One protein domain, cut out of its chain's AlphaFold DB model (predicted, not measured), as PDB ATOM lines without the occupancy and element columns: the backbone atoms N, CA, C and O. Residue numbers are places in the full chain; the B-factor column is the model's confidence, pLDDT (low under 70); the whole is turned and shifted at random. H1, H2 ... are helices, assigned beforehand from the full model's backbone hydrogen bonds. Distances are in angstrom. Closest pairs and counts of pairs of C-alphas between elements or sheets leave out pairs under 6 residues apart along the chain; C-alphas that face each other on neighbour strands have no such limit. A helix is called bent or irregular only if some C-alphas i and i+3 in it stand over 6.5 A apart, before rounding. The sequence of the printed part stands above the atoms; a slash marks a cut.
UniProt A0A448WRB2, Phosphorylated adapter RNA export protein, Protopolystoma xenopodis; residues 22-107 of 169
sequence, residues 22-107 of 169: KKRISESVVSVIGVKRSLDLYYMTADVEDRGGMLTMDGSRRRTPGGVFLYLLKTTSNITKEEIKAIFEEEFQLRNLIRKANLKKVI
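Overview. This is residues 22 to 107 of the 169 residues of the protein "Phosphorylated adapter RNA export protein" of Protopolystoma xenopodis (UniProt A0A448WRB2). A small body of crossed helices, H1 to H3 and residues 81 to 91 of H4, bears a long arm: H4 kinks by 54 degrees near residue 88, and residues 92 to 107 stick out. The 86 printed residues, all helix in class, are loose, radius of gyration of the C-alphas 15.6 A, spans 50 by 33 by 22 A.

Along the chain. Find C-alpha 22 at (187.057, 249.887, 337.161); H1 runs to residue 33. Then come H2, residues 35 to 50, 22.6 A; H3, residues 65 to 75; and irregular H4, residues 81 to 106, 34.5 A, with C-alphas 87 and 90 7.6 A apart. H4 ends at (190.680, 278.458, 331.287).

Arrangement. H1 touches H4 with H4's residues 83 to 88 alone, closest C-alphas Ser 28 and Ile 87, 5.5 A. H2 touches H3 at a steep tilt of 60 degrees, closest C-alphas Thr 45 and Phe 69, 5.5 A. Every O i to N i+4 pair is within hydrogen-bond range in H2, 7 of 8 in H1, 6 of 7 in H3, 20 of 22 in H4.

Size, cuts and confidence. The printed part has no cut; residues 51 to 64 make the long link. Residues 22 and 103 to 107 have pLDDT under 70.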
ATOM      1  N   LYS A  22     187.971 251.016 337.384       64.38
ATOM      2  CA  LYS A  22     187.057 249.887 337.161       64.38
ATOM      3  C   LYS A  22     186.946 248.926 338.354       64.38
ATOM      4  O   LYS A  22     185.854 248.435 338.598       64.38
ATOM      5  N   LYS A  23     188.042 248.679 339.081       74.38
ATOM      6  CA  LYS A  23     188.071 247.834 340.287       74.38
ATOM      7  C   LYS A  23     187.385 248.534 341.471       74.38
ATOM      8  O   LYS A  23     186.645 247.885 342.199       74.38
ATOM      9  N   ARG A  24     187.513 249.864 341.578       81.75
ATOM     10  CA  ARG A  24     186.862 250.651 342.645       81.75
ATOM     11  C   ARG A  24     185.336 250.586 342.567       81.75
ATOM     12  O   ARG A  24     184.693 250.290 343.561       81.75
ATOM     13  N   ILE A  25     184.756 250.762 341.376       85.50
ATOM     14  CA  ILE A  25     183.291 250.723 341.205       85.50
ATOM     15  C   ILE A  25     182.725 249.354 341.602       85.50
ATOM     16  O   ILE A  25     181.711 249.292 342.291       85.50
ATOM     17  N   SER A  26     183.369 248.252 341.201       87.88
ATOM     18  CA  SER A  26     182.910 246.912 341.593       87.88
ATOM     19  C   SER A  26     182.970 246.690 343.106       87.88
ATOM     20  O   SER A  26     182.058 246.085 343.662       87.88
ATOM     21  N   GLU A  27     183.999 247.211 343.778       90.44
ATOM     22  CA  GLU A  27     184.128 247.138 345.239       90.44
ATOM     23  C   GLU A  27     183.044 247.976 345.938       90.44
ATOM     24  O   GLU A  27     182.383 247.483 346.853       90.44
ATOM     25  N   SER A  28     182.785 249.200 345.460       90.94
ATOM     26  CA  SER A  28     181.725 250.075 345.982       90.94
ATOM     27  C   SER A  28     180.334 249.463 345.831       90.94
ATOM     28  O   SER A  28     179.525 249.543 346.753       90.94
ATOM     29  N   VAL A  29     180.057 248.803 344.701       92.12
ATOM     30  CA  VAL A  29     178.791 248.082 344.495       92.12
ATOM     31  C   VAL A  29     178.628 247.005 345.569       92.12
ATOM     32  O   VAL A  29     177.636 247.016 346.295       92.12
ATOM     33  N   VAL A  30     179.624 246.130 345.741       94.56
ATOM     34  CA  VAL A  30     179.562 245.050 346.740       94.56
ATOM     35  C   VAL A  30     179.398 245.593 348.162       94.56
ATOM     36  O   VAL A  30     178.652 245.007 348.945       94.56
ATOM     37  N   SER A  31     180.042 246.717 348.481       94.00
ATOM     38  CA  SER A  31     179.942 247.374 349.789       94.00
ATOM     39  C   SER A  31     178.538 247.926 350.078       94.00
ATOM     40  O   SER A  31     178.013 247.725 351.171       94.00
ATOM     41  N   VAL A  32     177.902 248.582 349.099       93.88
ATOM     42  CA  VAL A  32     176.606 249.258 349.295       93.88
ATOM     43  C   VAL A  32     175.426 248.289 349.227       93.88
ATOM     44  O   VAL A  32     174.572 248.303 350.110       93.88
ATOM     45  N   ILE A  33     175.354 247.448 348.189       92.81
ATOM     46  CA  ILE A  33     174.197 246.557 347.977       92.81
ATOM     47  C   ILE A  33     174.399 245.153 348.562       92.81
ATOM     48  O   ILE A  33     173.433 244.397 348.699       92.81
ATOM     49  N   GLY A  34     175.635 244.793 348.915       94.94
ATOM     50  CA  GLY A  34     176.000 243.494 349.473       94.94
ATOM     51  C   GLY A  34     176.343 242.428 348.425       94.94
ATOM     52  O   GLY A  34     175.971 242.503 347.250       94.94
ATOM     53  N   VAL A  35     177.041 241.382 348.878       94.44
ATOM     54  CA  VAL A  35     177.597 240.310 348.027       94.44
ATOM     55  C   VAL A  35     176.516 239.555 347.250       94.44
ATOM     56  O   VAL A  35     176.666 239.346 346.051       94.44
ATOM     57  N   LYS A  36     175.408 239.181 347.904       94.75
ATOM     58  CA  LYS A  36     174.338 238.385 347.279       94.75
ATOM     59  C   LYS A  36     173.713 239.109 346.083       94.75
ATOM     60  O   LYS A  36     173.741 238.590 344.976       94.75
ATOM     61  N   ARG A  37     173.248 240.346 346.290       94.06
ATOM     62  CA  ARG A  37     172.649 241.176 345.228       94.06
ATOM     63  C   ARG A  37     173.654 241.486 344.115       94.06
ATOM     64  O   ARG A  37     173.276 241.561 342.952       94.06
ATOM     65  N   SER A  38     174.932 241.631 344.460       93.81
ATOM     66  CA  SER A  38     175.995 241.863 343.476       93.81
ATOM     67  C   SER A  38     176.250 240.639 342.592       93.81
ATOM     68  O   SER A  38     176.442 240.788 341.386       93.81
ATOM     69  N   LEU A  39     176.217 239.435 343.172       95.12
ATOM     70  CA  LEU A  39     176.297 238.179 342.424       95.12
ATOM     71  C   LEU A  39     175.066 237.967 341.544       95.12
ATOM     72  O   LEU A  39     175.220 237.604 340.383       95.12
ATOM     73  N   ASP A  40     173.869 238.261 342.055       95.25
ATOM     74  CA  ASP A  40     172.635 238.164 341.268       95.25
ATOM     75  C   ASP A  40     172.725 239.048 340.010       95.25
ATOM     76  O   ASP A  40     172.485 238.579 338.899       95.25
ATOM     77  N   LEU A  41     173.180 240.300 340.148       94.75
ATOM     78  CA  LEU A  41     173.420 241.192 339.004       94.75
ATOM     79  C   LEU A  41     174.477 240.656 338.035       94.75
ATOM     80  O   LEU A  41     174.362 240.853 336.822       94.75
ATOM     81  N   TYR A  42     175.526 240.022 338.556       94.88
ATOM     82  CA  TYR A  42     176.573 239.432 337.734       94.88
ATOM     83  C   TYR A  42     176.024 238.286 336.877       94.88
ATOM     84  O   TYR A  42     176.230 238.290 335.663       94.88
ATOM     85  N   TYR A  43     175.254 237.370 337.471       96.19
ATOM     86  CA  TYR A  43     174.612 236.281 336.732       96.19
ATOM     87  C   TYR A  43     173.578 236.794 335.729       96.19
ATOM     88  O   TYR A  43     173.604 236.389 334.572       96.19
ATOM     89  N   MET A  44     172.761 237.780 336.109       94.62
ATOM     90  CA  MET A  44     171.840 238.431 335.168       94.62
ATOM     91  C   MET A  44     172.572 239.076 333.984       94.62
ATOM     92  O   MET A  44     172.064 239.085 332.866       94.62
ATOM     93  N   THR A  45     173.765 239.629 334.213       95.69
ATOM     94  CA  THR A  45     174.586 240.198 333.137       95.69
ATOM     95  C   THR A  45     175.080 239.105 332.193       95.69
ATOM     96  O   THR A  45     175.003 239.293 330.980       95.69
ATOM     97  N   ALA A  46     175.555 237.975 332.729       95.62
ATOM     98  CA  ALA A  46     175.986 236.831 331.928       95.62
ATOM     99  C   ALA A  46     174.835 236.290 331.064       95.62
ATOM    100  O   ALA A  46     174.988 236.181 329.850       95.62
ATOM    101  N   ASP A  47     173.650 236.105 331.651       96.81
ATOM    102  CA  ASP A  47     172.460 235.637 330.933       96.81
ATOM    103  C   ASP A  47     172.060 236.566 329.775       96.81
ATOM    104  O   ASP A  47     171.624 236.107 328.716       96.81
ATOM    105  N   VAL A  48     172.176 237.887 329.962       95.38
ATOM    106  CA  VAL A  48     171.874 238.869 328.907       95.38
ATOM    107  C   VAL A  48     172.913 238.806 327.792       95.38
ATOM    108  O   VAL A  48     172.542 238.839 326.618       95.38
ATOM    109  N   GLU A  49     174.196 238.710 328.129       94.31
ATOM    110  CA  GLU A  49     175.272 238.620 327.139       94.31
ATOM    111  C   GLU A  49     175.181 237.326 326.316       94.31
ATOM    112  O   GLU A  49     175.275 237.392 325.085       94.31
ATOM    113  N   ASP A  50     174.881 236.194 326.960       95.38
ATOM    114  CA  ASP A  50     174.702 234.886 326.314       95.38
ATOM    115  C   ASP A  50     173.508 234.876 325.347       95.38
ATOM    116  O   ASP A  50     173.546 234.236 324.295       95.38
ATOM    117  N   ARG A  51     172.464 235.660 325.641       95.00
ATOM    118  CA  ARG A  51     171.299 235.858 324.756       95.00
ATOM    119  C   ARG A  51     171.544 236.855 323.618       95.00
ATOM    120  O   ARG A  51     170.606 237.202 322.902       95.00
ATOM    121  N   GLY A  52     172.778 237.326 323.430       91.88
ATOM    122  CA  GLY A  52     173.131 238.281 322.375       91.88
ATOM    123  C   GLY A  52     173.295 239.726 322.854       91.88
ATOM    124  O   GLY A  52     173.415 240.640 322.030       91.88
ATOM    125  N   GLY A  53     173.389 239.952 324.164       92.69
ATOM    126  CA  GLY A  53     173.660 241.248 324.782       92.69
ATOM    127  C   GLY A  53     172.556 242.284 324.566       92.69
ATOM    128  O   GLY A  53     171.425 241.980 324.199       92.69
ATOM    129  N   MET A  54     172.897 243.552 324.796       93.25
ATOM    130  CA  MET A  54     171.940 244.664 324.744       93.25
ATOM    131  C   MET A  54     172.463 245.817 323.887       93.25
ATOM    132  O   MET A  54     173.650 246.130 323.924       93.25
ATOM    133  N   LEU A  55     171.594 246.498 323.137       94.12
ATOM    134  CA  LEU A  55     171.963 247.717 322.409       94.12
ATOM    135  C   LEU A  55     172.022 248.952 323.331       94.12
ATOM    136  O   LEU A  55     171.464 249.005 324.429       94.12
ATOM    137  N   THR A  56     172.744 249.974 322.882       93.62
ATOM    138  CA  THR A  56     172.676 251.321 323.471       93.62
ATOM    139  C   THR A  56     171.272 251.900 323.243       93.62
ATOM    140  O   THR A  56     170.580 251.450 322.338       93.62
ATOM    141  N   MET A  57     170.847 252.901 324.025       89.50
ATOM    142  CA  MET A  57     169.512 253.517 323.863       89.50
ATOM    143  C   MET A  57     169.283 254.045 322.437       89.50
ATOM    144  O   MET A  57     168.183 253.943 321.912       89.50
ATOM    145  N   ASP A  58     170.347 254.520 321.789       91.88
ATOM    146  CA  ASP A  58     170.310 255.023 320.411       91.88
ATOM    147  C   ASP A  58     170.355 253.905 319.350       91.88
ATOM    148  O   ASP A  58     170.425 254.184 318.157       91.88
ATOM    149  N   GLY A  59     170.441 252.632 319.752       92.62
ATOM    150  CA  GLY A  59     170.499 251.470 318.855       92.62
ATOM    151  C   GLY A  59     171.802 251.290 318.060       92.62
ATOM    152  O   GLY A  59     172.024 250.231 317.488       92.62
ATOM    153  N   SER A  60     172.697 252.282 318.047       93.38
ATOM    154  CA  SER A  60     173.880 252.300 317.165       93.38
ATOM    155  C   SER A  60     174.932 251.226 317.451       93.38
ATOM    156  O   SER A  60     175.685 250.835 316.561       93.38
ATOM    157  N   ARG A  61     175.055 250.791 318.708       93.56
ATOM    158  CA  ARG A  61     176.139 249.917 319.174       93.56
ATOM    159  C   ARG A  61     175.639 248.965 320.246       93.56
ATOM    160  O   ARG A  61     174.825 249.360 321.086       93.56
ATOM    161  N   ARG A  62     176.200 247.755 320.273       95.31
ATOM    162  CA  ARG A  62     176.047 246.823 321.399       95.31
ATOM    163  C   ARG A  62     176.788 247.356 322.625       95.31
ATOM    164  O   ARG A  62     177.902 247.872 322.518       95.31
ATOM    165  N   ARG A  63     176.139 247.265 323.782       94.81
ATOM    166  CA  ARG A  63     176.745 247.514 325.088       94.81
ATOM    167  C   ARG A  63     177.788 246.434 325.351       94.81
ATOM    168  O   ARG A  63     177.686 245.319 324.862       94.81
ATOM    169  N   THR A  64     178.802 246.800 326.120       94.69
ATOM    170  CA  THR A  64     179.771 245.847 326.663       94.69
ATOM    171  C   THR A  64     179.199 245.190 327.922       94.69
ATOM    172  O   THR A  64     178.335 245.807 328.552       94.69
ATOM    173  N   PRO A  65     179.731 244.041 328.379       93.38
ATOM    174  CA  PRO A  65     179.268 243.385 329.606       93.38
ATOM    175  C   PRO A  65     179.219 244.334 330.811       93.38
ATOM    176  O   PRO A  65     178.230 244.400 331.533       93.38
ATOM    177  N   GLY A  66     180.240 245.184 330.977       92.81
ATOM    178  CA  GLY A  66     180.237 246.217 332.019       92.81
ATOM    179  C   GLY A  66     179.169 247.300 331.808       92.81
ATOM    180  O   GLY A  66     178.580 247.790 332.767       92.81
ATOM    181  N   GLY A  67     178.878 247.671 330.560       92.25
ATOM    182  CA  GLY A  67     177.796 248.602 330.228       92.25
ATOM    183  C   GLY A  67     176.392 248.013 330.412       92.25
ATOM    184  O   GLY A  67     175.457 248.778 330.663       92.25
ATOM    185  N   VAL A  68     176.247 246.689 330.301       94.75
ATOM    186  CA  VAL A  68     175.024 245.943 330.634       94.75
ATOM    187  C   VAL A  68     174.864 245.841 332.145       94.75
ATOM    188  O   VAL A  68     173.814 246.218 332.657       94.75
ATOM    189  N   PHE A  69     175.920 245.475 332.873       94.56
ATOM    190  CA  PHE A  69     175.919 245.446 334.338       94.56
ATOM    191  C   PHE A  69     175.473 246.788 334.939       94.56
ATOM    192  O   PHE A  69     174.561 246.849 335.760       94.56
ATOM    193  N   LEU A  70     176.056 247.896 334.468       93.19
ATOM    194  CA  LEU A  70     175.692 249.242 334.921       93.19
ATOM    195  C   LEU A  70     174.276 249.666 334.514       93.19
ATOM    196  O   LEU A  70     173.693 250.537 335.159       93.19
ATOM    197  N   TYR A  71     173.741 249.107 333.429       93.62
ATOM    198  CA  TYR A  71     172.350 249.321 333.049       93.62
ATOM    199  C   TYR A  71     171.420 248.584 334.015       93.62
ATOM    200  O   TYR A  71     170.557 249.225 334.608       93.62
ATOM    201  N   LEU A  72     171.667 247.292 334.258       93.44
ATOM    202  CA  LEU A  72     170.898 246.475 335.200       93.44
ATOM    203  C   LEU A  72     170.913 247.069 336.609       93.44
ATOM    204  O   LEU A  72     169.866 247.159 337.246       93.44
ATOM    205  N   LEU A  73     172.066 247.570 337.060       93.25
ATOM    206  CA  LEU A  73     172.197 248.261 338.343       93.25
ATOM    207  C   LEU A  73     171.234 249.458 338.474       93.25
ATOM    208  O   LEU A  73     170.764 249.753 339.565       93.25
ATOM    209  N   LYS A  74     170.933 250.150 337.366       91.69
ATOM    210  CA  LYS A  74     170.064 251.339 337.346       91.69
ATOM    211  C   LYS A  74     168.589 251.029 337.116       91.69
ATOM    212  O   LYS A  74     167.750 251.845 337.483       91.69
ATOM    213  N   THR A  75     168.273 249.917 336.458       91.31
ATOM    214  CA  THR A  75     166.897 249.566 336.076       91.31
ATOM    215  C   THR A  75     166.234 248.580 337.024       91.31
ATOM    216  O   THR A  75     165.010 248.478 337.031       91.31
ATOM    217  N   THR A  76     167.016 247.828 337.797       89.69
ATOM    218  CA  THR A  76     166.475 246.815 338.705       89.69
ATOM    219  C   THR A  76     165.777 247.492 339.883       89.69
ATOM    220  O   THR A  76     166.406 248.212 340.653       89.69
ATOM    221  N   SER A  77     164.486 247.212 340.067       85.12
ATOM    222  CA  SER A  77     163.665 247.749 341.166       85.12
ATOM    223  C   SER A  77     164.144 247.335 342.561       85.12
ATOM    224  O   SER A  77     163.812 247.989 343.543       85.12
ATOM    225  N   ASN A  78     164.951 246.275 342.650       84.19
ATOM    226  CA  ASN A  78     165.561 245.828 343.898       84.19
ATOM    227  C   ASN A  78     166.640 246.781 344.420       84.19
ATOM    228  O   ASN A  78     167.146 246.511 345.500       84.19
ATOM    229  N   ILE A  79     167.050 247.819 343.679       90.50
ATOM    230  CA  ILE A  79     168.116 248.761 344.057       90.50
ATOM    231  C   ILE A  79     167.552 250.173 344.096       90.50
ATOM    232  O   ILE A  79     166.977 250.652 343.118       90.50
ATOM    233  N   THR A  80     167.699 250.847 345.236       92.56
ATOM    234  CA  THR A  80     167.147 252.192 345.405       92.56
ATOM    235  C   THR A  80     168.034 253.235 344.730       92.56
ATOM    236  O   THR A  80     169.240 253.061 344.535       92.56
ATOM    237  N   LYS A  81     167.441 254.380 344.381       90.75
ATOM    238  CA  LYS A  81     168.191 255.508 343.805       90.75
ATOM    239  C   LYS A  81     169.257 256.041 344.767       90.75
ATOM    240  O   LYS A  81     170.288 256.530 344.314       90.75
ATOM    241  N   GLU A  82     169.014 255.935 346.071       91.62
ATOM    242  CA  GLU A  82     169.952 256.338 347.120       91.62
ATOM    243  C   GLU A  82     171.177 255.423 347.160       91.62
ATOM    244  O   GLU A  82     172.300 255.924 347.169       91.62
ATOM    245  N   GLU A  83     170.981 254.103 347.071       92.31
ATOM    246  CA  GLU A  83     172.077 253.132 346.956       92.31
ATOM    247  C   GLU A  83     172.916 253.396 345.696       92.31
ATOM    248  O   GLU A  83     174.143 253.456 345.756       92.31
ATOM    249  N   ILE A  84     172.265 253.638 344.552       92.19
ATOM    250  CA  ILE A  84     172.964 253.976 343.300       92.19
ATOM    251  C   ILE A  84     173.773 255.266 343.464       92.19
ATOM    252  O   ILE A  84     174.910 255.345 342.998       92.19
ATOM    253  N   LYS A  85     173.207 256.285 344.120       90.81
ATOM    254  CA  LYS A  85     173.915 257.542 344.376       90.81
ATOM    255  C   LYS A  85     175.132 257.310 345.270       90.81
ATOM    256  O   LYS A  85     176.201 257.802 344.933       90.81
ATOM    257  N   ALA A  86     174.991 256.514 346.331       91.25
ATOM    258  CA  ALA A  86     176.088 256.168 347.231       91.25
ATOM    259  C   ALA A  86     177.233 255.440 346.504       91.25
ATOM    260  O   ALA A  86     178.396 255.753 346.743       91.25
ATOM    261  N   ILE A  87     176.918 254.539 345.564       90.75
ATOM    262  CA  ILE A  87     177.925 253.826 344.757       90.75
ATOM    263  C   ILE A  87     178.771 254.789 343.909       90.75
ATOM    264  O   ILE A  87     179.959 254.538 343.742       90.75
ATOM    265  N   PHE A  88     178.172 255.859 343.368       88.56
ATOM    266  CA  PHE A  88     178.830 256.785 342.430       88.56
ATOM    267  C   PHE A  88     179.219 258.148 343.030       88.56
ATOM    268  O   PHE A  88     179.595 259.070 342.289       88.56
ATOM    269  N   GLU A  89     179.079 258.313 344.344       86.44
ATOM    270  CA  GLU A  89     179.306 259.584 345.036       86.44
ATOM    271  C   GLU A  89     180.770 260.024 344.896       86.44
ATOM    272  O   GLU A  89     181.052 261.164 344.520       86.44
ATOM    273  N   GLU A  90     181.714 259.100 345.093       77.00
ATOM    274  CA  GLU A  90     183.145 259.396 345.004       77.00
ATOM    275  C   GLU A  90     183.549 259.825 343.580       77.00
ATOM    276  O   GLU A  90     184.268 260.814 343.390       77.00
ATOM    277  N   GLU A  91     183.028 259.163 342.541       79.88
ATOM    278  CA  GLU A  91     183.271 259.552 341.150       79.88
ATOM    279  C   GLU A  91     182.639 260.903 340.807       79.88
ATOM    280  O   GLU A  91     183.178 261.655 339.984       79.88
ATOM    281  N   PHE A  92     181.482 261.225 341.391       78.75
ATOM    282  CA  PHE A  92     180.848 262.527 341.208       78.75
ATOM    283  C   PHE A  92     181.698 263.647 341.815       78.75
ATOM    284  O   PHE A  92     181.987 264.634 341.129       78.75
ATOM    285  N   GLN A  93     182.174 263.464 343.046       76.88
ATOM    286  CA  GLN A  93     183.048 264.419 343.724       76.88
ATOM    287  C   GLN A  93     184.365 264.623 342.966       76.88
ATOM    288  O   GLN A  93     184.757 265.766 342.703       76.88
ATOM    289  N   LEU A  94     184.997 263.534 342.515       76.62
ATOM    290  CA  LEU A  94     186.240 263.601 341.749       76.62
ATOM    291  C   LEU A  94     186.054 264.347 340.418       76.62
ATOM    292  O   LEU A  94     186.849 265.231 340.083       76.62
ATOM    293  N   ARG A  95     184.972 264.065 339.677       77.62
ATOM    294  CA  ARG A  95     184.638 264.808 338.446       77.62
ATOM    295  C   ARG A  95     184.434 266.297 338.709       77.62
ATOM    296  O   ARG A  95     184.913 267.118 337.925       77.62
ATOM    297  N   ASN A  96     183.758 266.657 339.799       79.25
ATOM    298  CA  ASN A  96     183.521 268.056 340.155       79.25
ATOM    299  C   ASN A  96     184.819 268.792 340.500       79.25
ATOM    300  O   ASN A  96     185.006 269.931 340.064       79.25
ATOM    301  N   LEU A  97     185.740 268.147 341.221       76.75
ATOM    302  CA  LEU A  97     187.068 268.704 341.495       76.75
ATOM    303  C   LEU A  97     187.860 268.929 340.204       76.75
ATOM    304  O   LEU A  97     188.376 270.028 339.990       76.75
ATOM    305  N   ILE A  98     187.901 267.932 339.313       77.81
ATOM    306  CA  ILE A  98     188.585 268.038 338.016       77.81
ATOM    307  C   ILE A  98     187.982 269.175 337.179       77.81
ATOM    308  O   ILE A  98     188.719 269.983 336.611       77.81
ATOM    309  N   ARG A  99     186.647 269.295 337.139       77.19
ATOM    310  CA  ARG A  99     185.954 270.387 336.437       77.19
ATOM    311  C   ARG A  99     186.344 271.756 337.000       77.19
ATOM    312  O   ARG A  99     186.687 272.642 336.221       77.19
ATOM    313  N   LYS A 100     186.340 271.925 338.329       75.25
ATOM    314  CA  LYS A 100     186.762 273.173 338.994       75.25
ATOM    315  C   LYS A 100     188.226 273.508 338.693       75.25
ATOM    316  O   LYS A 100     188.540 274.660 338.411       75.25
ATOM    317  N   ALA A 101     189.113 272.515 338.717       73.81
ATOM    318  CA  ALA A 101     190.531 272.696 338.416       73.81
ATOM    319  C   ALA A 101     190.775 273.089 336.950       73.81
ATOM    320  O   ALA A 101     191.614 273.944 336.681       73.81
ATOM    321  N   ASN A 102     190.031 272.510 336.005       72.31
ATOM    322  CA  ASN A 102     190.134 272.866 334.590       72.31
ATOM    323  C   ASN A 102     189.518 274.239 334.290       72.31
ATOM    324  O   ASN A 102     190.082 274.985 333.498       72.31
ATOM    325  N   LEU A 103     188.430 274.626 334.965       65.44
ATOM    326  CA  LEU A 103     187.847 275.965 334.822       65.44
ATOM    327  C   LEU A 103     188.821 277.069 335.274       65.44
ATOM    328  O   LEU A 103     188.985 278.058 334.567       65.44
ATOM    329  N   LYS A 104     189.543 276.855 336.384       60.09
ATOM    330  CA  LYS A 104     190.610 277.755 336.872       60.09
ATOM    331  C   LYS A 104     191.830 277.858 335.942       60.09
ATOM    332  O   LYS A 104     192.655 278.739 336.127       60.09
ATOM    333  N   LYS A 105     191.990 276.930 334.991       59.75
ATOM    334  CA  LYS A 105     193.046 276.994 333.963       59.75
ATOM    335  C   LYS A 105     192.592 277.754 332.716       59.75
ATOM    336  O   LYS A 105     193.433 278.286 332.005       59.75
ATOM    337  N   VAL A 106     191.286 277.767 332.440       59.97
ATOM    338  CA  VAL A 106     190.680 278.458 331.287       59.97
ATOM    339  C   VAL A 106     190.413 279.933 331.603       59.97
ATOM    340  O   VAL A 106     190.557 280.782 330.731       59.97
ATOM    341  N   ILE A 107     190.070 280.243 332.853       58.97
ATOM    342  CA  ILE A 107     189.945 281.603 333.379       58.97
ATOM    343  C   ILE A 107     191.255 281.881 334.123       58.97
ATOM    344  O   ILE A 107     191.483 281.289 335.175       58.97
TER     345      ILE A 107